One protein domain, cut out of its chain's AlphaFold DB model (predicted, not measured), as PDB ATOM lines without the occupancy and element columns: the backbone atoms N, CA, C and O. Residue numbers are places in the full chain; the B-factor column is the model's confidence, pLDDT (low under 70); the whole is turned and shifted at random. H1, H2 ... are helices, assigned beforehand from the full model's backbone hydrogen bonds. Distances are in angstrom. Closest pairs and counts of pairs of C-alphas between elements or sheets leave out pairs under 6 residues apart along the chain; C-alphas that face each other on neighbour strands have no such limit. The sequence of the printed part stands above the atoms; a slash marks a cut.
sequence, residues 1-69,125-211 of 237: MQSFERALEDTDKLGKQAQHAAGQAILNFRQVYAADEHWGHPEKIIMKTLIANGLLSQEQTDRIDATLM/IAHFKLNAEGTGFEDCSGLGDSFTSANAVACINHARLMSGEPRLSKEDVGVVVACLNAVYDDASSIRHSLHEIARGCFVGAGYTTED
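What this domain is: This is residues 1 to 69 and 125 to 211 of the 237 residues of an uncharacterized protein of Xanthomonas phaseoli pv. dieffenbachiae (UniProt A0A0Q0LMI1). Helix H5 runs through the core of a rounded cluster of helices, with H7 packed on it at a moderate angle and H2 crossing it near one end of H2. H6 packs on H7 and crosses H2, H3 and H4 pack on H5 away from H6, and H1 folds back on the other end of H2, far from the core. The printed part has 156 residues with seven named helices, H1 to H7 in order along the chain, and no named strand; its class is all helix. It is compact, with a radius of gyration of the C-alphas of 15.4 A, and spans 45 by 39 by 35 A.

Where its parts are: H1 is residues 4 to 9, beginning at C-alpha 4 at (165.006, 134.918, 89.150). H2, residues 16 to 33, is 25.3 A long. H3 is residues 46 to 52 and H4 residues 58 to 66. H5, residues 145 to 162, is 25.5 A long and begins at C-alpha 145 at (150.923, 128.088, 105.243). H6, residues 170 to 186, is 24.5 A long. H7, residues 194 to 204, is 15.1 A long and ends at C-alpha 204 at (148.750, 120.778, 95.868).

How they stand to each other: H5 is the hub, touching five helices. It touches H7, with closest C-alphas Ala 150 and Gly 204 4.0 A apart, the same way at a steep tilt of 35.4 degrees, only just past shallow. H2 touches H5 with residues 26 to 33 alone, closest at the C-alphas of Arg 30 and Ala 152, 5.2 A, about perpendicular at 74 degrees. H2 also touches H6, about perpendicular at 80 degrees; the closest C-alphas, of Gln 19 and Cys 179, are 4.3 A apart. H5 and H6 form a helical hairpin but only just touch, with 3 pairs of C-alphas within 8 A, the closest those of Ser 149 and Leu 180, 7.7 A. H3 touches H5 at the C-alphas of Met 47 and Ala 154, 6.4 A. H4 touches H7 at the C-alphas of Gln 60 and Val 203, 6.3 A, opposite ways at a shallow tilt of 30 degrees. H1 and H2 form a helical hairpin, with closest C-alphas Ala 7 and Ala 18 5.0 A apart; H1 and H5 are apart. Each O i to N i+4 pair is within hydrogen-bond range in H1, H2, H3, H4, H5 and H7, and 11 of 13 in H6.

The domain as a whole: The C-alphas farthest apart, of Gly 54 and Glu 133, are 47.3 A apart. Residues 70 to 124 are not printed, and C-alphas 69 and 125 are 12.8 A apart across the cut. Of the links printed whole, H2 to H3 is long. Residues 125 to 144 hold no named element, but residues 129 to 130 pair with 137 to 138, antiparallel. Mean pLDDT of the printed part is 70.7; 69 residues are under 70, among them residues 1 to 13, 28 to 42 and 125 to 147.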
ATOM      1  N   MET A   1     166.493 144.051  94.221       42.09
ATOM      2  CA  MET A   1     166.077 142.647  94.018       42.09
ATOM      3  C   MET A   1     166.637 142.187  92.678       42.09
ATOM      4  O   MET A   1     166.423 142.901  91.704       42.09
ATOM      5  N   GLN A   2     167.400 141.091  92.615       49.19
ATOM      6  CA  GLN A   2     167.705 140.433  91.332       49.19
ATOM      7  C   GLN A   2     166.442 139.703  90.844       49.19
ATOM      8  O   GLN A   2     165.660 139.230  91.668       49.19
ATOM      9  N   SER A   3     166.224 139.635  89.527       59.53
ATOM     10  CA  SER A   3     165.206 138.742  88.960       59.53
ATOM     11  C   SER A   3     165.658 137.288  89.095       59.53
ATOM     12  O   SER A   3     166.857 137.013  89.177       59.53
ATOM     13  N   PHE A   4     164.706 136.353  89.099       56.50
ATOM     14  CA  PHE A   4     165.006 134.918  89.150       56.50
ATOM     15  C   PHE A   4     165.927 134.484  87.997       56.50
ATOM     16  O   PHE A   4     166.886 133.761  88.230       56.50
ATOM     17  N   GLU A   5     165.713 135.024  86.796       60.34
ATOM     18  CA  GLU A   5     166.575 134.822  85.622       60.34
ATOM     19  C   GLU A   5     168.037 135.198  85.917       60.34
ATOM     20  O   GLU A   5     168.934 134.386  85.711       60.34
ATOM     21  N   ARG A   6     168.284 136.371  86.521       62.31
ATOM     22  CA  ARG A   6     169.633 136.794  86.937       62.31
ATOM     23  C   ARG A   6     170.244 135.914  88.021       62.31
ATOM     24  O   ARG A   6     171.451 135.724  88.038       62.31
ATOM     25  N   ALA A   7     169.427 135.384  88.929       57.00
ATOM     26  CA  ALA A   7     169.896 134.457  89.957       57.00
ATOM     27  C   ALA A   7     170.267 133.067  89.390       57.00
ATOM     28  O   ALA A   7     170.923 132.294  90.086       57.00
ATOM     29  N   LEU A   8     169.860 132.760  88.150       57.12
ATOM     30  CA  LEU A   8     170.265 131.569  87.395       57.12
ATOM     31  C   LEU A   8     171.453 131.834  86.449       57.12
ATOM     32  O   LEU A   8     172.203 130.908  86.160       57.12
ATOM     33  N   GLU A   9     171.660 133.073  85.986       61.59
ATOM     34  CA  GLU A   9     172.817 133.447  85.148       61.59
ATOM     35  C   GLU A   9     174.167 133.227  85.863       61.59
ATOM     36  O   GLU A   9     175.153 132.867  85.219       61.59
ATOM     37  N   ASP A  10     174.206 133.394  87.189       55.88
ATOM     38  CA  ASP A  10     175.432 133.328  87.999       55.88
ATOM     39  C   ASP A  10     175.826 131.898  88.461       55.88
ATOM     40  O   ASP A  10     176.895 131.717  89.051       55.88
ATOM     41  N   THR A  11     174.985 130.866  88.266       58.41
ATOM     42  CA  THR A  11     175.217 129.525  88.855       58.41
ATOM     43  C   THR A  11     174.465 128.385  88.151       58.41
ATOM     44  O   THR A  11     173.260 128.454  87.940       58.41
ATOM     45  N   ASP A  12     175.158 127.263  87.904       64.12
ATOM     46  CA  ASP A  12     174.601 126.005  87.361       64.12
ATOM     47  C   ASP A  12     173.694 125.243  88.348       64.12
ATOM     48  O   ASP A  12     173.116 124.206  88.019       64.12
ATOM     49  N   LYS A  13     173.583 125.745  89.581       69.19
ATOM     50  CA  LYS A  13     172.841 125.149  90.693       69.19
ATOM     51  C   LYS A  13     171.774 126.094  91.208       69.19
ATOM     52  O   LYS A  13     171.975 127.304  91.308       69.19
ATOM     53  N   LEU A  14     170.687 125.501  91.691       71.81
ATOM     54  CA  LEU A  14     169.644 126.187  92.443       71.81
ATOM     55  C   LEU A  14     170.138 126.516  93.871       71.81
ATOM     56  O   LEU A  14     169.739 125.884  94.849       71.81
ATOM     57  N   GLY A  15     171.071 127.466  93.982       78.56
ATOM     58  CA  GLY A  15     171.606 127.966  95.252       78.56
ATOM     59  C   GLY A  15     170.596 128.825  96.024       78.56
ATOM     60  O   GLY A  15     169.567 129.218  95.481       78.56
ATOM     61  N   LYS A  16     170.895 129.165  97.286       77.50
ATOM     62  CA  LYS A  16     169.946 129.840  98.204       77.50
ATOM     63  C   LYS A  16     169.261 131.084  97.618       77.50
ATOM     64  O   LYS A  16     168.055 131.239  97.768       77.50
ATOM     65  N   GLN A  17     170.005 131.948  96.924       73.69
ATOM     66  CA  GLN A  17     169.442 133.152  96.293       73.69
ATOM     67  C   GLN A  17     168.485 132.817  95.137       73.69
ATOM     68  O   GLN A  17     167.435 133.445  95.019       73.69
ATOM     69  N   ALA A  18     168.802 131.797  94.334       77.31
ATOM     70  CA  ALA A  18     167.927 131.309  93.271       77.31
ATOM     71  C   ALA A  18     166.676 130.612  93.836       77.31
ATOM     72  O   ALA A  18     165.584 130.858  93.335       77.31
ATOM     73  N   GLN A  19     166.805 129.823  94.912       79.81
ATOM     74  CA  GLN A  19     165.669 129.220  95.632       79.81
ATOM     75  C   GLN A  19     164.717 130.293  96.174       79.81
ATOM     76  O   GLN A  19     163.517 130.237  95.919       79.81
ATOM     77  N   HIS A  20     165.253 131.306  96.859       74.25
ATOM     78  CA  HIS A  20     164.467 132.415  97.398       74.25
ATOM     79  C   HIS A  20     163.764 133.214  96.284       74.25
ATOM     80  O   HIS A  20     162.559 133.458  96.353       74.25
ATOM     81  N   ALA A  21     164.480 133.575  95.211       67.31
ATOM     82  CA  ALA A  21     163.891 134.276  94.068       67.31
ATOM     83  C   ALA A  21     162.814 133.437  93.350       67.31
ATOM     84  O   ALA A  21     161.777 133.978  92.962       67.31
ATOM     85  N   ALA A  22     163.017 132.121  93.220       73.81
ATOM     86  CA  ALA A  22     162.023 131.191  92.692       73.81
ATOM     87  C   ALA A  22     160.780 131.114  93.589       73.81
ATOM     88  O   ALA A  22     159.662 131.200  93.089       73.81
ATOM     89  N   GLY A  23     160.951 130.998  94.910       72.06
ATOM     90  CA  GLY A  23     159.843 130.960  95.864       72.06
ATOM     91  C   GLY A  23     159.003 132.236  95.817       72.06
ATOM     92  O   GLY A  23     157.778 132.165  95.730       72.06
ATOM     93  N   GLN A  24     159.647 133.406  95.759       68.75
ATOM     94  CA  GLN A  24     158.954 134.683  95.566       68.75
ATOM     95  C   GLN A  24     158.203 134.728  94.228       68.75
ATOM     96  O   GLN A  24     157.056 135.168  94.184       68.75
ATOM     97  N   ALA A  25     158.808 134.238  93.141       68.00
ATOM     98  CA  ALA A  25     158.147 134.151  91.840       68.00
ATOM     99  C   ALA A  25     156.929 133.207  91.863       68.00
ATOM    100  O   ALA A  25     155.896 133.550  91.296       68.00
ATOM    101  N   ILE A  26     157.004 132.072  92.566       73.75
ATOM    102  CA  ILE A  26     155.903 131.110  92.740       73.75
ATOM    103  C   ILE A  26     154.748 131.722  93.548       73.75
ATOM    104  O   ILE A  26     153.586 131.618  93.148       73.75
ATOM    105  N   LEU A  27     155.050 132.406  94.655       70.81
ATOM    106  CA  LEU A  27     154.044 133.090  95.473       70.81
ATOM    107  C   LEU A  27     153.386 134.250  94.710       70.81
ATOM    108  O   LEU A  27     152.168 134.409  94.776       70.81
ATOM    109  N   ASN A  28     154.152 135.009  93.923       65.88
ATOM    110  CA  ASN A  28     153.614 136.055  93.049       65.88
ATOM    111  C   ASN A  28     152.778 135.472  91.900       65.88
ATOM    112  O   ASN A  28     151.699 135.987  91.614       65.88
ATOM    113  N   PHE A  29     153.221 134.370  91.285       65.31
ATOM    114  CA  PHE A  29     152.461 133.659  90.256       65.31
ATOM    115  C   PHE A  29     151.104 133.207  90.795       65.31
ATOM    116  O   PHE A  29     150.102 133.459  90.137       65.31
ATOM    117  N   ARG A  30     151.038 132.651  92.017       68.50
ATOM    118  CA  ARG A  30     149.768 132.346  92.701       68.50
ATOM    119  C   ARG A  30     148.855 133.574  92.777       68.50
ATOM    120  O   ARG A  30     147.671 133.427  92.514       68.50
ATOM    121  N   GLN A  31     149.368 134.755  93.137       63.44
ATOM    122  CA  GLN A  31     148.544 135.970  93.249       63.44
ATOM    123  C   GLN A  31     148.026 136.456  91.891       63.44
ATOM    124  O   GLN A  31     146.854 136.799  91.783       63.44
ATOM    125  N   VAL A  32     148.861 136.430  90.846       61.59
ATOM    126  CA  VAL A  32     148.419 136.732  89.473       61.59
ATOM    127  C   VAL A  32     147.363 135.716  89.037       61.59
ATOM    128  O   VAL A  32     146.297 136.097  88.575       61.59
ATOM    129  N   TYR A  33     147.602 134.425  89.262       59.94
ATOM    130  CA  TYR A  33     146.639 133.368  88.956       59.94
ATOM    131  C   TYR A  33     145.299 133.558  89.692       59.94
ATOM    132  O   TYR A  33     144.243 133.257  89.142       59.94
ATOM    133  N   ALA A  34     145.356 134.082  90.920       59.97
ATOM    134  CA  ALA A  34     144.228 134.274  91.825       59.97
ATOM    135  C   ALA A  34     143.362 135.519  91.561       59.97
ATOM    136  O   ALA A  34     142.350 135.684  92.242       59.97
ATOM    137  N   ALA A  35     143.753 136.408  90.641       63.09
ATOM    138  CA  ALA A  35     143.012 137.639  90.377       63.09
ATOM    139  C   ALA A  35     141.600 137.351  89.835       63.09
ATOM    140  O   ALA A  35     141.408 136.430  89.032       63.09
ATOM    141  N   ASP A  36     140.614 138.156  90.241       61.59
ATOM    142  CA  ASP A  36     139.219 138.005  89.802       61.59
ATOM    143  C   ASP A  36     139.048 138.270  88.292       61.59
ATOM    144  O   ASP A  36     138.144 137.709  87.676       61.59
ATOM    145  N   GLU A  37     139.946 139.041  87.656       62.06
ATOM    146  CA  GLU A  37     139.988 139.186  86.190       62.06
ATOM    147  C   GLU A  37     140.573 137.957  85.458       62.06
ATOM    148  O   GLU A  37     140.653 137.944  84.225       62.06
ATOM    149  N   HIS A  38     141.029 136.938  86.192       63.66
ATOM    150  CA  HIS A  38     141.668 135.733  85.662       63.66
ATOM    151  C   HIS A  38     140.904 134.466  86.069       63.66
ATOM    152  O   HIS A  38     139.955 134.087  85.384       63.66
ATOM    153  N   TRP A  39     141.306 133.800  87.155       62.16
ATOM    154  CA  TRP A  39     140.675 132.562  87.632       62.16
ATOM    155  C   TRP A  39     140.038 132.699  89.017       62.16
ATOM    156  O   TRP A  39     139.481 131.721  89.511       62.16
ATOM    157  N   GLY A  40     140.110 133.880  89.643       63.03
ATOM    158  CA  GLY A  40     139.683 134.104  91.023       63.03
ATOM    159  C   GLY A  40     140.423 133.219  92.033       63.03
ATOM    160  O   GLY A  40     141.388 132.522  91.716       63.03
ATOM    161  N   HIS A  41     139.959 133.221  93.285       68.44
ATOM    162  CA  HIS A  41     140.604 132.481  94.376       68.44
ATOM    163  C   HIS A  41     140.874 130.990  94.033       68.44
ATOM    164  O   HIS A  41     139.912 130.232  93.835       68.44
ATOM    165  N   PRO A  42     142.143 130.520  94.050       69.00
ATOM    166  CA  PRO A  42     142.507 129.169  93.615       69.00
ATOM    167  C   PRO A  42     141.791 128.058  94.388       69.00
ATOM    168  O   PRO A  42     141.357 127.076  93.792       69.00
ATOM    169  N   GLU A  43     141.561 128.253  95.686       70.75
ATOM    170  CA  GLU A  43     140.776 127.367  96.554       70.75
ATOM    171  C   GLU A  43     139.327 127.132  96.061       70.75
ATOM    172  O   GLU A  43     138.772 126.041  96.202       70.75
ATOM    173  N   LYS A  44     138.691 128.150  95.458       70.81
ATOM    174  CA  LYS A  44     137.273 128.140  95.065       70.81
ATOM    175  C   LYS A  44     137.077 127.576  93.665       70.81
ATOM    176  O   LYS A  44     136.000 127.045  93.396       70.81
ATOM    177  N   ILE A  45     138.083 127.713  92.798       77.69
ATOM    178  CA  ILE A  45     137.985 127.434  91.361       77.69
ATOM    179  C   ILE A  45     138.994 126.359  90.937       77.69
ATOM    180  O   ILE A  45     138.577 125.293  90.485       77.69
ATOM    181  N   ILE A  46     140.296 126.565  91.141       82.69
ATOM    182  CA  ILE A  46     141.342 125.645  90.661       82.69
ATOM    183  C   ILE A  46     141.395 124.350  91.463       82.69
ATOM    184  O   ILE A  46     141.299 123.273  90.875       82.69
ATOM    185  N   MET A  47     141.463 124.422  92.795       85.12
ATOM    186  CA  MET A  47     141.475 123.220  93.631       85.12
ATOM    187  C   MET A  47     140.191 122.409  93.428       85.12
ATOM    188  O   MET A  47     140.271 121.210  93.177       85.12
ATOM    189  N   LYS A  48     139.016 123.056  93.391       84.75
ATOM    190  CA  LYS A  48     137.750 122.374  93.066       84.75
ATOM    191  C   LYS A  48     137.752 121.720  91.685       84.75
ATOM    192  O   LYS A  48     137.264 120.601  91.559       84.75
ATOM    193  N   THR A  49     138.298 122.383  90.666       84.94
ATOM    194  CA  THR A  49     138.382 121.826  89.306       84.94
ATOM    195  C   THR A  49     139.285 120.597  89.274       84.94
ATOM    196  O   THR A  49     138.898 119.569  88.721       84.94
ATOM    197  N   LEU A  50     140.457 120.650  89.913       87.50
ATOM    198  CA  LEU A  50     141.359 119.501  89.987       87.50
ATOM    199  C   LEU A  50     140.742 118.344  90.799       87.50
ATOM    200  O   LEU A  50     140.837 117.195  90.375       87.50
ATOM    201  N   ILE A  51     140.050 118.631  91.909       89.75
ATOM    202  CA  ILE A  51     139.324 117.628  92.711       89.75
ATOM    203  C   ILE A  51     138.211 116.967  91.885       89.75
ATOM    204  O   ILE A  51     138.120 115.741  91.846       89.75
ATOM    205  N   ALA A  52     137.405 117.750  91.161       89.00
ATOM    206  CA  ALA A  52     136.325 117.236  90.313       89.00
ATOM    207  C   ALA A  52     136.821 116.331  89.168       89.00
ATOM    208  O   ALA A  52     136.078 115.472  88.701       89.00
ATOM    209  N   ASN A  53     138.077 116.499  88.741       88.19
ATOM    210  CA  ASN A  53     138.734 115.669  87.729       88.19
ATOM    211  C   ASN A  53     139.588 114.528  88.331       88.19
ATOM    212  O   ASN A  53     140.284 113.837  87.592       88.19
ATOM    213  N   GLY A  54     139.566 114.321  89.655       88.19
ATOM    214  CA  GLY A  54     140.354 113.279  90.332       88.19
ATOM    215  C   GLY A  54     141.869 113.532  90.360       88.19
ATOM    216  O   GLY A  54     142.642 112.616  90.628       88.19
ATOM    217  N   LEU A  55     142.298 114.765  90.078       88.88
ATOM    218  CA  LEU A  55     143.701 115.198  90.044       88.88
ATOM    219  C   LEU A  55     144.194 115.718  91.404       88.88
ATOM    220  O   LEU A  55     145.397 115.835  91.618       88.88
ATOM    221  N   LEU A  56     143.265 116.009  92.316       89.75
ATOM    222  CA  LEU A  56     143.488 116.308  93.729       89.75
ATOM    223  C   LEU A  56     142.526 115.472  94.583       89.75
ATOM    224  O   LEU A  56     141.420 115.155  94.147       89.75
ATOM    225  N   SER A  57     142.916 115.163  95.820       88.88
ATOM    226  CA  SER A  57     142.015 114.549  96.802       88.88
ATOM    227  C   SER A  57     141.415 115.614  97.721       88.88
ATOM    228  O   SER A  57     142.148 116.382  98.351       88.88
ATOM    229  N   GLN A  58     140.081 115.629  97.824       86.75
ATOM    230  CA  GLN A  58     139.370 116.455  98.801       86.75
ATOM    231  C   GLN A  58     139.780 116.065 100.224       86.75
ATOM    232  O   GLN A  58     140.160 116.940 100.981       86.75
ATOM    233  N   GLU A  59     139.840 114.769 100.554       87.50
ATOM    234  CA  GLU A  59     140.252 114.297 101.886       87.50
ATOM    235  C   GLU A  59     141.656 114.796 102.265       87.50
ATOM    236  O   GLU A  59     141.885 115.234 103.387       87.50
ATOM    237  N   GLN A  60     142.604 114.765 101.327       86.62
ATOM    238  CA  GLN A  60     143.964 115.251 101.578       86.62
ATOM    239  C   GLN A  60     143.996 116.778 101.727       86.62
ATOM    240  O   GLN A  60     144.703 117.291 102.588       86.62
ATOM    241  N   THR A  61     143.179 117.500 100.955       79.44
ATOM    242  CA  THR A  61     143.003 118.955 101.098       79.44
ATOM    243  C   THR A  61     142.364 119.308 102.446       79.44
ATOM    244  O   THR A  61     142.854 120.193 103.139       79.44
ATOM    245  N   ASP A  62     141.345 118.562 102.868       77.88
ATOM    246  CA  ASP A  62     140.653 118.722 104.148       77.88
ATOM    247  C   ASP A  62     141.566 118.385 105.331       77.88
ATOM    248  O   ASP A  62     141.444 118.994 106.384       77.88
ATOM    249  N   ARG A  63     142.519 117.452 105.180       74.12
ATOM    250  CA  ARG A  63     143.564 117.201 106.189       74.12
ATOM    251  C   ARG A  63     144.513 118.391 106.327       74.12
ATOM    252  O   ARG A  63     144.866 118.734 107.449       74.12
ATOM    253  N   ILE A  64     144.899 119.033 105.221       70.56
ATOM    254  CA  ILE A  64     145.688 120.277 105.252       70.56
ATOM    255  C   ILE A  64     144.893 121.391 105.948       70.56
ATOM    256  O   ILE A  64     145.419 122.039 106.853       70.56
ATOM    257  N   ASP A  65     143.615 121.549 105.604       61.25
ATOM    258  CA  ASP A  65     142.710 122.535 106.209       61.25
ATOM    259  C   ASP A  65     142.413 122.225 107.694       61.25
ATOM    260  O   ASP A  65     142.331 123.123 108.524       61.25
ATOM    261  N   ALA A  66     142.367 120.951 108.088       55.38
ATOM    262  CA  ALA A  66     142.260 120.520 109.484       55.38
ATOM    263  C   ALA A  66     143.575 120.664 110.274       55.38
ATOM    264  O   ALA A  66     143.540 120.669 111.502       55.38
ATOM    265  N   THR A  67     144.722 120.798 109.592       48.53
ATOM    266  CA  THR A  67     145.994 121.223 110.207       48.53
ATOM    267  C   THR A  67     146.166 122.742 110.286       48.53
ATOM    268  O   THR A  67     147.134 123.196 110.894       48.53
ATOM    269  N   LEU A  68     145.212 123.552 109.789       44.12
ATOM    270  CA  LEU A  68     145.011 124.892 110.364       44.12
ATOM    271  C   LEU A  68     144.857 124.726 111.877       44.12
ATOM    272  O   LEU A  68     144.214 123.772 112.303       44.12
ATOM    273  N   MET A  69     145.438 125.624 112.681       38.06
ATOM    274  CA  MET A  69     145.580 125.427 114.131       38.06
ATOM    275  C   MET A  69     144.252 125.318 114.902       38.06
ATOM    276  O   MET A  69     143.810 126.237 115.595       38.06
ATOM    277  N   ILE A 125     150.345 136.065 116.301       35.56
ATOM    278  CA  ILE A 125     150.166 137.256 115.476       35.56
ATOM    279  C   ILE A 125     151.456 137.482 114.725       35.56
ATOM    280  O   ILE A 125     152.508 137.711 115.314       35.56
ATOM    281  N   ALA A 126     151.316 137.430 113.421       35.75
ATOM    282  CA  ALA A 126     152.327 137.713 112.442       35.75
ATOM    283  C   ALA A 126     151.477 137.957 111.192       35.75
ATOM    284  O   ALA A 126     150.761 137.021 110.832       35.75
ATOM    285  N   HIS A 127     151.475 139.176 110.609       46.22
ATOM    286  CA  HIS A 127     150.816 139.464 109.314       46.22
ATOM    287  C   HIS A 127     151.581 140.540 108.433       46.22
ATOM    288  O   HIS A 127     151.464 141.738 108.709       46.22
ATOM    289  N   PHE A 128     152.326 140.101 107.368       41.31
ATOM    290  CA  PHE A 128     153.349 140.759 106.454       41.31
ATOM    291  C   PHE A 128     152.818 142.053 105.803       41.31
ATOM    292  O   PHE A 128     152.504 142.112 104.615       41.31
ATOM    293  N   LYS A 129     152.802 143.133 106.587       35.53
ATOM    294  CA  LYS A 129     152.714 144.526 106.127       35.53
ATOM    295  C   LYS A 129     154.103 145.049 105.724       35.53
ATOM    296  O   LYS A 129     155.099 144.591 106.262       35.53
ATOM    297  N   LEU A 130     154.192 146.035 104.826       33.34
ATOM    298  CA  LEU A 130     155.436 146.790 104.595       33.34
ATOM    299  C   LEU A 130     155.850 147.556 105.875       33.34
ATOM    300  O   LEU A 130     154.995 148.201 106.507       33.34
ATOM    301  N   ASN A 131     157.134 147.515 106.244       36.75
ATOM    302  CA  ASN A 131     157.647 148.231 107.418       36.75
ATOM    303  C   ASN A 131     157.531 149.756 107.258       36.75
ATOM    304  O   ASN A 131     157.387 150.283 106.152       36.75
ATOM    305  N   ALA A 132     157.569 150.485 108.376       32.62
ATOM    306  CA  ALA A 132     157.387 151.939 108.374       32.62
ATOM    307  C   ALA A 132     158.498 152.692 107.614       32.62
ATOM    308  O   ALA A 132     158.257 153.793 107.121       32.62
ATOM    309  N   GLU A 133     159.684 152.092 107.486       36.62
ATOM    310  CA  GLU A 133     160.829 152.649 106.759       36.62
ATOM    311  C   GLU A 133     160.791 152.378 105.240       36.62
ATOM    312  O   GLU A 133     161.560 152.989 104.500       36.62
ATOM    313  N   GLY A 134     159.913 151.489 104.753       32.91
ATOM    314  CA  GLY A 134     159.793 151.152 103.326       32.91
ATOM    315  C   GLY A 134     160.925 150.274 102.769       32.91
ATOM    316  O   GLY A 134     161.213 150.322 101.574       32.91
ATOM    317  N   THR A 135     161.576 149.485 103.625       35.59
ATOM    318  CA  THR A 135     162.762 148.663 103.318       35.59
ATOM    319  C   THR A 135     162.568 147.153 103.531       35.59
ATOM    320  O   THR A 135     163.502 146.397 103.277       35.59
ATOM    321  N   GLY A 136     161.397 146.695 103.995       33.94
ATOM    322  CA  GLY A 136     161.089 145.287 104.293       33.94
ATOM    323  C   GLY A 136     159.598 145.021 104.586       33.94
ATOM    324  O   GLY A 136     158.765 145.912 104.429       33.94
ATOM    325  N   PHE A 137     159.261 143.798 105.018       37.75
ATOM    326  CA  PHE A 137     157.888 143.318 105.285       37.75
ATOM    327  C   PHE A 137     157.774 142.642 106.707       37.75
ATOM    328  O   PHE A 137     158.798 142.197 107.217       37.75
ATOM    329  N   GLU A 138     156.572 142.493 107.331       34.47
ATOM    330  CA  GLU A 138     156.309 142.022 108.742       34.47
ATOM    331  C   GLU A 138     155.303 140.791 109.044       34.47
ATOM    332  O   GLU A 138     154.252 141.008 109.638       34.47
ATOM    333  N   ASP A 139     155.568 139.527 108.613       39.69
ATOM    334  CA  ASP A 139     155.003 138.109 108.762       39.69
ATOM    335  C   ASP A 139     153.588 137.527 108.283       39.69
ATOM    336  O   ASP A 139     152.795 137.115 109.087       39.69
ATOM    337  N   CYS A 140     153.230 137.379 106.990       40.41
ATOM    338  CA  CYS A 140     151.929 137.190 106.242       40.41
ATOM    339  C   CYS A 140     150.544 136.850 106.868       40.41
ATOM    340  O   CYS A 140     149.671 137.722 106.852       40.41
ATOM    341  N   SER A 141     150.226 135.578 107.116       40.41
ATOM    342  CA  SER A 141     149.052 134.915 106.493       40.41
ATOM    343  C   SER A 141     147.762 134.834 107.324       40.41
ATOM    344  O   SER A 141     147.772 134.350 108.451       40.41
ATOM    345  N   GLY A 142     146.605 135.159 106.726       37.19
ATOM    346  CA  GLY A 142     145.276 134.931 107.332       37.19
ATOM    347  C   GLY A 142     144.707 133.505 107.188       37.19
ATOM    348  O   GLY A 142     143.601 133.247 107.655       37.19
ATOM    349  N   LEU A 143     145.433 132.599 106.526       40.31
ATOM    350  CA  LEU A 143     145.145 131.166 106.366       40.31
ATOM    351  C   LEU A 143     146.490 130.420 106.374       40.31
ATOM    352  O   LEU A 143     147.470 130.946 105.850       40.31
ATOM    353  N   GLY A 144     146.539 129.232 106.980       50.78
ATOM    354  CA  GLY A 144     147.788 128.527 107.297       50.78
ATOM    355  C   GLY A 144     148.636 128.135 106.085       50.78
ATOM    356  O   GLY A 144     148.167 127.997 104.956       50.78
ATOM    357  N   ASP A 145     149.929 127.962 106.315       58.06
ATOM    358  CA  ASP A 145     150.923 128.088 105.243       58.06
ATOM    359  C   ASP A 145     151.095 126.811 104.412       58.06
ATOM    360  O   ASP A 145     151.482 126.864 103.242       58.06
ATOM    361  N   SER A 146     150.655 125.679 104.961       55.47
ATOM    362  CA  SER A 146     150.375 124.453 104.215       55.47
ATOM    363  C   SER A 146     149.268 124.668 103.166       55.47
ATOM    364  O   SER A 146     149.400 124.208 102.033       55.47
ATOM    365  N   PHE A 147     148.228 125.454 103.468       68.38
ATOM    366  CA  PHE A 147     147.178 125.831 102.512       68.38
ATOM    367  C   PHE A 147     147.672 126.862 101.483       68.38
ATOM    368  O   PHE A 147     147.336 126.777 100.298       68.38
ATOM    369  N   THR A 148     148.527 127.810 101.881       73.81
ATOM    370  CA  THR A 148     149.184 128.739 100.939       73.81
ATOM    371  C   THR A 148     150.078 127.988  99.947       73.81
ATOM    372  O   THR A 148     149.970 128.209  98.736       73.81
ATOM    373  N   SER A 149     150.877 127.039 100.442       79.19
ATOM    374  CA  SER A 149     151.733 126.160  99.635       79.19
ATOM    375  C   SER A 149     150.910 125.246  98.717       79.19
ATOM    376  O   SER A 149     151.200 125.157  97.523       79.19
ATOM    377  N   ALA A 150     149.825 124.644  99.220       85.62
ATOM    378  CA  ALA A 150     148.913 123.823  98.417       85.62
ATOM    379  C   ALA A 150     148.274 124.610  97.268       85.62
ATOM    380  O   ALA A 150     148.277 124.143  96.131       85.62
ATOM    381  N   ASN A 151     147.801 125.834  97.527       81.75
ATOM    382  CA  ASN A 151     147.275 126.715  96.484       81.75
ATOM    383  C   ASN A 151     148.334 127.068  95.428       81.75
ATOM    384  O   ASN A 151     148.033 127.051  94.235       81.75
ATOM    385  N   ALA A 152     149.563 127.396  95.845       84.00
ATOM    386  CA  ALA A 152     150.643 127.746  94.922       84.00
ATOM    387  C   ALA A 152     150.988 126.573  93.988       84.00
ATOM    388  O   ALA A 152     151.032 126.745  92.767       84.00
ATOM    389  N   VAL A 153     151.147 125.368  94.541       90.75
ATOM    390  CA  VAL A 153     151.452 124.172  93.744       90.75
ATOM    391  C   VAL A 153     150.260 123.734  92.891       90.75
ATOM    392  O   VAL A 153     150.465 123.373  91.735       90.75
ATOM    393  N   ALA A 154     149.021 123.868  93.374       89.31
ATOM    394  CA  ALA A 154     147.825 123.609  92.570       89.31
ATOM    395  C   ALA A 154     147.743 124.520  91.330       89.31
ATOM    396  O   ALA A 154     147.381 124.044  90.254       89.31
ATOM    397  N   CYS A 155     148.143 125.795  91.437       86.06
ATOM    398  CA  CYS A 155     148.216 126.705  90.286       86.06
ATOM    399  C   CYS A 155     149.270 126.253  89.257       86.06
ATOM    400  O   CYS A 155     148.982 126.225  88.061       86.06
ATOM    401  N   ILE A 156     150.469 125.855  89.706       89.00
ATOM    402  CA  ILE A 156     151.530 125.329  88.823       89.00
ATOM    403  C   ILE A 156     151.067 124.036  88.141       89.00
ATOM    404  O   ILE A 156     151.199 123.884  86.927       89.00
ATOM    405  N   ASN A 157     150.499 123.110  88.913       89.50
ATOM    406  CA  ASN A 157     150.045 121.813  88.428       89.50
ATOM    407  C   ASN A 157     148.921 121.971  87.390       89.50
ATOM    408  O   ASN A 157     148.972 121.366  86.322       89.50
ATOM    409  N   HIS A 158     147.958 122.861  87.652       88.56
ATOM    410  CA  HIS A 158     146.918 123.224  86.692       88.56
ATOM    411  C   HIS A 158     147.500 123.844  85.410       88.56
ATOM    412  O   HIS A 158     147.132 123.430  84.314       88.56
ATOM    413  N   ALA A 159     148.451 124.780  85.518       85.88
ATOM    414  CA  ALA A 159     149.092 125.400  84.354       85.88
ATOM    415  C   ALA A 159     149.854 124.388  83.473       85.88
ATOM    416  O   ALA A 159     149.775 124.470  82.245       85.88
ATOM    417  N   ARG A 160     150.535 123.402  84.080       88.56
ATOM    418  CA  ARG A 160     151.155 122.278  83.355       88.56
ATOM    419  C   ARG A 160     150.107 121.466  82.597       88.56
ATOM    420  O   ARG A 160     150.196 121.339  81.379       88.56
ATOM    421  N   LEU A 161     149.068 121.001  83.287       87.88
ATOM    422  CA  LEU A 161     148.010 120.178  82.688       87.88
ATOM    423  C   LEU A 161     147.280 120.898  81.540       87.88
ATOM    424  O   LEU A 161     147.040 120.298  80.494       87.88
ATOM    425  N   MET A 162     147.006 122.200  81.684       84.38
ATOM    426  CA  MET A 162     146.445 123.042  80.617       84.38
ATOM    427  C   MET A 162     147.376 123.202  79.405       84.38
ATOM    428  O   MET A 162     146.903 123.486  78.307       84.38
ATOM    429  N   SER A 163     148.681 122.996  79.588       87.00
ATOM    430  CA  SER A 163     149.695 123.010  78.524       87.00
ATOM    431  C   SER A 163     149.916 121.628  77.882       87.00
ATOM    432  O   SER A 163     150.773 121.493  77.012       87.00
ATOM    433  N   GLY A 164     149.172 120.595  78.301       88.44
ATOM    434  CA  GLY A 164     149.374 119.206  77.865       88.44
ATOM    435  C   GLY A 164     150.573 118.505  78.518       88.44
ATOM    436  O   GLY A 164     150.888 117.370  78.168       88.44
ATOM    437  N   GLU A 165     151.230 119.161  79.475       92.31
ATOM    438  CA  GLU A 165     152.336 118.604  80.249       92.31
ATOM    439  C   GLU A 165     151.819 117.645  81.339       92.31
ATOM    440  O   GLU A 165     150.736 117.864  81.897       92.31
ATOM    441  N   PRO A 166     152.588 116.607  81.724       90.38
ATOM    442  CA  PRO A 166     152.246 115.788  82.880       90.38
ATOM    443  C   PRO A 166     152.257 116.626  84.165       90.38
ATOM    444  O   PRO A 166     152.987 117.621  84.273       90.38
ATOM    445  N   ARG A 167     151.488 116.175  85.167       91.25
ATOM    446  CA  ARG A 167     151.545 116.717  86.534       91.25
ATOM    447  C   ARG A 167     152.979 116.741  87.071       91.25
ATOM    448  O   ARG A 167     153.813 115.953  86.625       91.25
ATOM    449  N   LEU A 168     153.239 117.614  88.042       93.88
ATOM    450  CA  LEU A 168     154.530 117.661  88.745       93.88
ATOM    451  C   LEU A 168     154.905 116.272  89.289       93.88
ATOM    452  O   LEU A 168     154.050 115.588  89.853       93.88
ATOM    453  N   SER A 169     156.169 115.875  89.129       95.69
ATOM    454  CA  SER A 169     156.728 114.693  89.794       95.69
ATOM    455  C   SER A 169     156.968 114.959  91.288       95.69
ATOM    456  O   SER A 169     156.923 116.106  91.736       95.69
ATOM    457  N   LYS A 170     157.244 113.918  92.085       95.25
ATOM    458  CA  LYS A 170     157.574 114.103  93.514       95.25
ATOM    459  C   LYS A 170     158.901 114.850  93.683       95.25
ATOM    460  O   LYS A 170     159.071 115.619  94.624       95.25
ATOM    461  N   GLU A 171     159.806 114.651  92.737       93.31
ATOM    462  CA  GLU A 171     161.093 115.313  92.611       93.31
ATOM    463  C   GLU A 171     160.906 116.813  92.321       93.31
ATOM    464  O   GLU A 171     161.464 117.643  93.041       93.31
ATOM    465  N   ASP A 172     160.046 117.176  91.358       94.19
ATOM    466  CA  ASP A 172     159.701 118.581  91.071       94.19
ATOM    467  C   ASP A 172     159.029 119.258  92.274       94.19
ATOM    468  O   ASP A 172     159.321 120.411  92.597       94.19
ATOM    469  N   VAL A 173     158.139 118.541  92.970       94.69
ATOM    470  CA  VAL A 173     157.515 119.027  94.210       94.69
ATOM    471  C   VAL A 173     158.579 119.301  95.273       94.69
ATOM    472  O   VAL A 173     158.532 120.356  95.901       94.69
ATOM    473  N   GLY A 174     159.576 118.425  95.433       92.25
ATOM    474  CA  GLY A 174     160.707 118.646  96.337       92.25
ATOM    475  C   GLY A 174     161.504 119.918  96.019       92.25
ATOM    476  O   GLY A 174     161.899 120.642  96.936       92.25
ATOM    477  N   VAL A 175     161.673 120.251  94.733       91.31
ATOM    478  CA  VAL A 175     162.279 121.524  94.302       91.31
ATOM    479  C   VAL A 175     161.408 122.716  94.706       91.31
ATOM    480  O   VAL A 175     161.925 123.691  95.252       91.31
ATOM    481  N   VAL A 176     160.086 122.646  94.505       91.19
ATOM    482  CA  VAL A 176     159.168 123.720  94.923       91.19
ATOM    483  C   VAL A 176     159.163 123.901  96.445       91.19
ATOM    484  O   VAL A 176     159.182 125.041  96.912       91.19
ATOM    485  N   VAL A 177     159.220 122.812  97.219       90.44
ATOM    486  CA  VAL A 177     159.348 122.864  98.684       90.44
ATOM    487  C   VAL A 177     160.613 123.612  99.096       90.44
ATOM    488  O   VAL A 177     160.527 124.505  99.935       90.44
ATOM    489  N   ALA A 178     161.766 123.321  98.484       86.69
ATOM    490  CA  ALA A 178     163.013 124.031  98.778       86.69
ATOM    491  C   ALA A 178     162.917 125.537  98.460       86.69
ATOM    492  O   ALA A 178     163.354 126.368  99.255       86.69
ATOM    493  N   CYS A 179     162.296 125.901  97.332       84.12
ATOM    494  CA  CYS A 179     162.081 127.296  96.944       84.12
ATOM    495  C   CYS A 179     161.168 128.054  97.920       84.12
ATOM    496  O   CYS A 179     161.484 129.179  98.303       84.12
ATOM    497  N   LEU A 180     160.050 127.454  98.343       82.50
ATOM    498  CA  LEU A 180     159.150 128.076  99.318       82.50
ATOM    499  C   LEU A 180     159.784 128.141 100.713       82.50
ATOM    500  O   LEU A 180     159.730 129.192 101.348       82.50
ATOM    501  N   ASN A 181     160.465 127.079 101.157       81.75
ATOM    502  CA  ASN A 181     161.193 127.079 102.429       81.75
ATOM    503  C   ASN A 181     162.268 128.171 102.470       81.75
ATOM    504  O   ASN A 181     162.398 128.842 103.482       81.75
ATOM    505  N   ALA A 182     162.985 128.424 101.371       76.06
ATOM    506  CA  ALA A 182     163.971 129.504 101.319       76.06
ATOM    507  C   ALA A 182     163.362 130.903 101.553       76.06
ATOM    508  O   ALA A 182     164.037 131.762 102.111       76.06
ATOM    509  N   VAL A 183     162.105 131.138 101.151       68.19
ATOM    510  CA  VAL A 183     161.378 132.393 101.437       68.19
ATOM    511  C   VAL A 183     160.896 132.437 102.884       68.19
ATOM    512  O   VAL A 183     161.012 133.468 103.543       68.19
ATOM    513  N   TYR A 184     160.373 131.322 103.389       67.94
ATOM    514  CA  TYR A 184     159.837 131.234 104.744       67.94
ATOM    515  C   TYR A 184     160.924 131.219 105.844       67.94
ATOM    516  O   TYR A 184     160.689 131.745 106.931       67.94
ATOM    517  N   ASP A 185     162.127 130.715 105.547       63.56
ATOM    518  CA  ASP A 185     163.311 130.813 106.413       63.56
ATOM    519  C   ASP A 185     163.777 132.278 106.567       63.56
ATOM    520  O   ASP A 185     164.032 132.736 107.681       63.56
ATOM    521  N   ASP A 186     163.877 133.028 105.459       53.38
ATOM    522  CA  ASP A 186     164.306 134.444 105.460       53.38
ATOM    523  C   ASP A 186     163.276 135.345 106.169       53.38
ATOM    524  O   ASP A 186     163.620 136.273 106.904       53.38
ATOM    525  N   ALA A 187     161.997 134.979 106.053       46.78
ATOM    526  CA  ALA A 187     160.865 135.573 106.758       46.78
ATOM    527  C   ALA A 187     160.924 135.469 108.299       46.78
ATOM    528  O   ALA A 187     160.095 136.080 108.973       46.78
ATOM    529  N   SER A 188     161.890 134.742 108.879       42.91
ATOM    530  CA  SER A 188     162.065 134.578 110.336       42.91
ATOM    531  C   SER A 188     160.866 133.937 111.059       42.91
ATOM    532  O   SER A 188     160.738 134.062 112.281       42.91
ATOM    533  N   SER A 189     159.973 133.260 110.328       41.09
ATOM    534  CA  SER A 189     158.702 132.803 110.885       41.09
ATOM    535  C   SER A 189     158.825 131.472 111.618       41.09
ATOM    536  O   SER A 189     159.253 130.456 111.075       41.09
ATOM    537  N   ILE A 190     158.345 131.449 112.861       40.38
ATOM    538  CA  ILE A 190     158.269 130.240 113.700       40.38
ATOM    539  C   ILE A 190     157.128 129.302 113.232       40.38
ATOM    540  O   ILE A 190     157.012 128.180 113.720       40.38
ATOM    541  N   ARG A 191     156.276 129.739 112.290       47.59
ATOM    542  CA  ARG A 191     155.059 129.027 111.850       47.59
ATOM    543  C   ARG A 191     155.162 128.275 110.526       47.59
ATOM    544  O   ARG A 191     154.158 127.744 110.064       47.59
ATOM    545  N   HIS A 192     156.325 128.251 109.894       61.56
ATOM    546  CA  HIS A 192     156.470 127.687 108.556       61.56
ATOM    547  C   HIS A 192     157.484 126.546 108.582       61.56
ATOM    548  O   HIS A 192     158.595 126.673 108.069       61.56
ATOM    549  N   SER A 193     157.141 125.427 109.225       70.38
ATOM    550  CA  SER A 193     158.054 124.286 109.215       70.38
ATOM    551  C   SER A 193     158.177 123.707 107.803       70.38
ATOM    552  O   SER A 193     157.196 123.610 107.059       70.38
ATOM    553  N   LEU A 194     159.377 123.228 107.460       75.81
ATOM    554  CA  LEU A 194     159.628 122.465 106.231       75.81
ATOM    555  C   LEU A 194     158.608 121.326 106.040       75.81
ATOM    556  O   LEU A 194     158.240 120.999 104.913       75.81
ATOM    557  N   HIS A 195     158.126 120.742 107.141       78.06
ATOM    558  CA  HIS A 195     157.126 119.676 107.150       78.06
ATOM    559  C   HIS A 195     155.741 120.151 106.681       78.06
ATOM    560  O   HIS A 195     155.115 119.497 105.847       78.06
ATOM    561  N   GLU A 196     155.274 121.307 107.157       76.69
ATOM    562  CA  GLU A 196     154.000 121.915 106.742       76.69
ATOM    563  C   GLU A 196     154.049 122.410 105.292       76.69
ATOM    564  O   GLU A 196     153.102 122.190 104.530       76.69
ATOM    565  N   ILE A 197     155.175 123.009 104.888       82.31
ATOM    566  CA  ILE A 197     155.432 123.435 103.505       82.31
ATOM    567  C   ILE A 197     155.422 122.213 102.579       82.31
ATOM    568  O   ILE A 197     154.740 122.230 101.551       82.31
ATOM    569  N   ALA A 198     156.110 121.126 102.956       86.00
ATOM    570  CA  ALA A 198     156.100 119.866 102.217       86.00
ATOM    571  C   ALA A 198     154.681 119.309 102.069       86.00
ATOM    572  O   ALA A 198     154.233 119.074 100.946       86.00
ATOM    573  N   ARG A 199     153.940 119.163 103.173       88.12
ATOM    574  CA  ARG A 199     152.550 118.678 103.160       88.12
ATOM    575  C   ARG A 199     151.663 119.496 102.227       88.12
ATOM    576  O   ARG A 199     150.967 118.916 101.397       88.12
ATOM    577  N   GLY A 200     151.751 120.823 102.301       88.75
ATOM    578  CA  GLY A 200     151.051 121.712 101.383       88.75
ATOM    579  C   GLY A 200     151.417 121.459  99.920       88.75
ATOM    580  O   GLY A 200     150.538 121.219  99.095       88.75
ATOM    581  N   CYS A 201     152.710 121.452  99.592       92.31
ATOM    582  CA  CYS A 201     153.181 121.278  98.216       92.31
ATOM    583  C   CYS A 201     152.781 119.927  97.607       92.31
ATOM    584  O   CYS A 201     152.272 119.883  96.488       92.31
ATOM    585  N   PHE A 202     152.971 118.826  98.338       94.50
ATOM    586  CA  PHE A 202     152.602 117.485  97.877       94.50
ATOM    587  C   PHE A 202     151.094 117.367  97.645       94.50
ATOM    588  O   PHE A 202     150.680 116.913  96.575       94.50
ATOM    589  N   VAL A 203     150.267 117.847  98.580       92.44
ATOM    590  CA  VAL A 203     148.809 117.845  98.397       92.44
ATOM    591  C   VAL A 203     148.403 118.727  97.215       92.44
ATOM    592  O   VAL A 203     147.623 118.272  96.387       92.44
ATOM    593  N   GLY A 204     148.996 119.912  97.033       91.06
ATOM    594  CA  GLY A 204     148.750 120.778  95.868       91.06
ATOM    595  C   GLY A 204     149.128 120.165  94.507       91.06
ATOM    596  O   GLY A 204     148.559 120.539  93.481       91.06
ATOM    597  N   ALA A 205     150.038 119.188  94.476       94.38
ATOM    598  CA  ALA A 205     150.401 118.430  93.274       94.38
ATOM    599  C   ALA A 205     149.553 117.157  93.040       94.38
ATOM    600  O   ALA A 205     149.696 116.496  92.005       94.38
ATOM    601  N   GLY A 206     148.654 116.806  93.965       93.38
ATOM    602  CA  GLY A 206     147.845 115.582  93.890       93.38
ATOM    603  C   GLY A 206     148.542 114.340  94.445       93.38
ATOM    604  O   GLY A 206     148.283 113.223  93.989       93.38
ATOM    605  N   TYR A 207     149.450 114.535  95.399       95.50
ATOM    606  CA  TYR A 207     150.013 113.493  96.257       95.50
ATOM    607  C   TYR A 207     149.362 113.536  97.648       95.50
ATOM    608  O   TYR A 207     148.467 114.347  97.897       95.50
ATOM    609  N   THR A 208     149.758 112.636  98.549       92.81
ATOM    610  CA  THR A 208     149.172 112.558  99.898       92.81
ATOM    611  C   THR A 208     150.055 113.213 100.964       92.81
ATOM    612  O   THR A 208     151.234 113.489 100.742       92.81
ATOM    613  N   THR A 209     149.499 113.438 102.156       87.38
ATOM    614  CA  THR A 209     150.261 113.865 103.337       87.38
ATOM    615  C   THR A 209     151.359 112.869 103.712       87.38
ATOM    616  O   THR A 209     152.433 113.278 104.129       87.38
ATOM    617  N   GLU A 210     151.131 111.573 103.507       90.38
ATOM    618  CA  GLU A 210     152.093 110.503 103.782       90.38
ATOM    619  C   GLU A 210     153.285 110.537 102.812       90.38
ATOM    620  O   GLU A 210     154.416 110.279 103.222       90.38
ATOM    621  N   ASP A 211     153.065 110.918 101.547       93.38
ATOM    622  CA  ASP A 211     154.153 111.156 100.588       93.38
ATOM    623  C   ASP A 211     155.055 112.322 101.036       93.38
ATOM    624  O   ASP A 211     156.280 112.248 100.910       93.38
TER     625      ASP A 211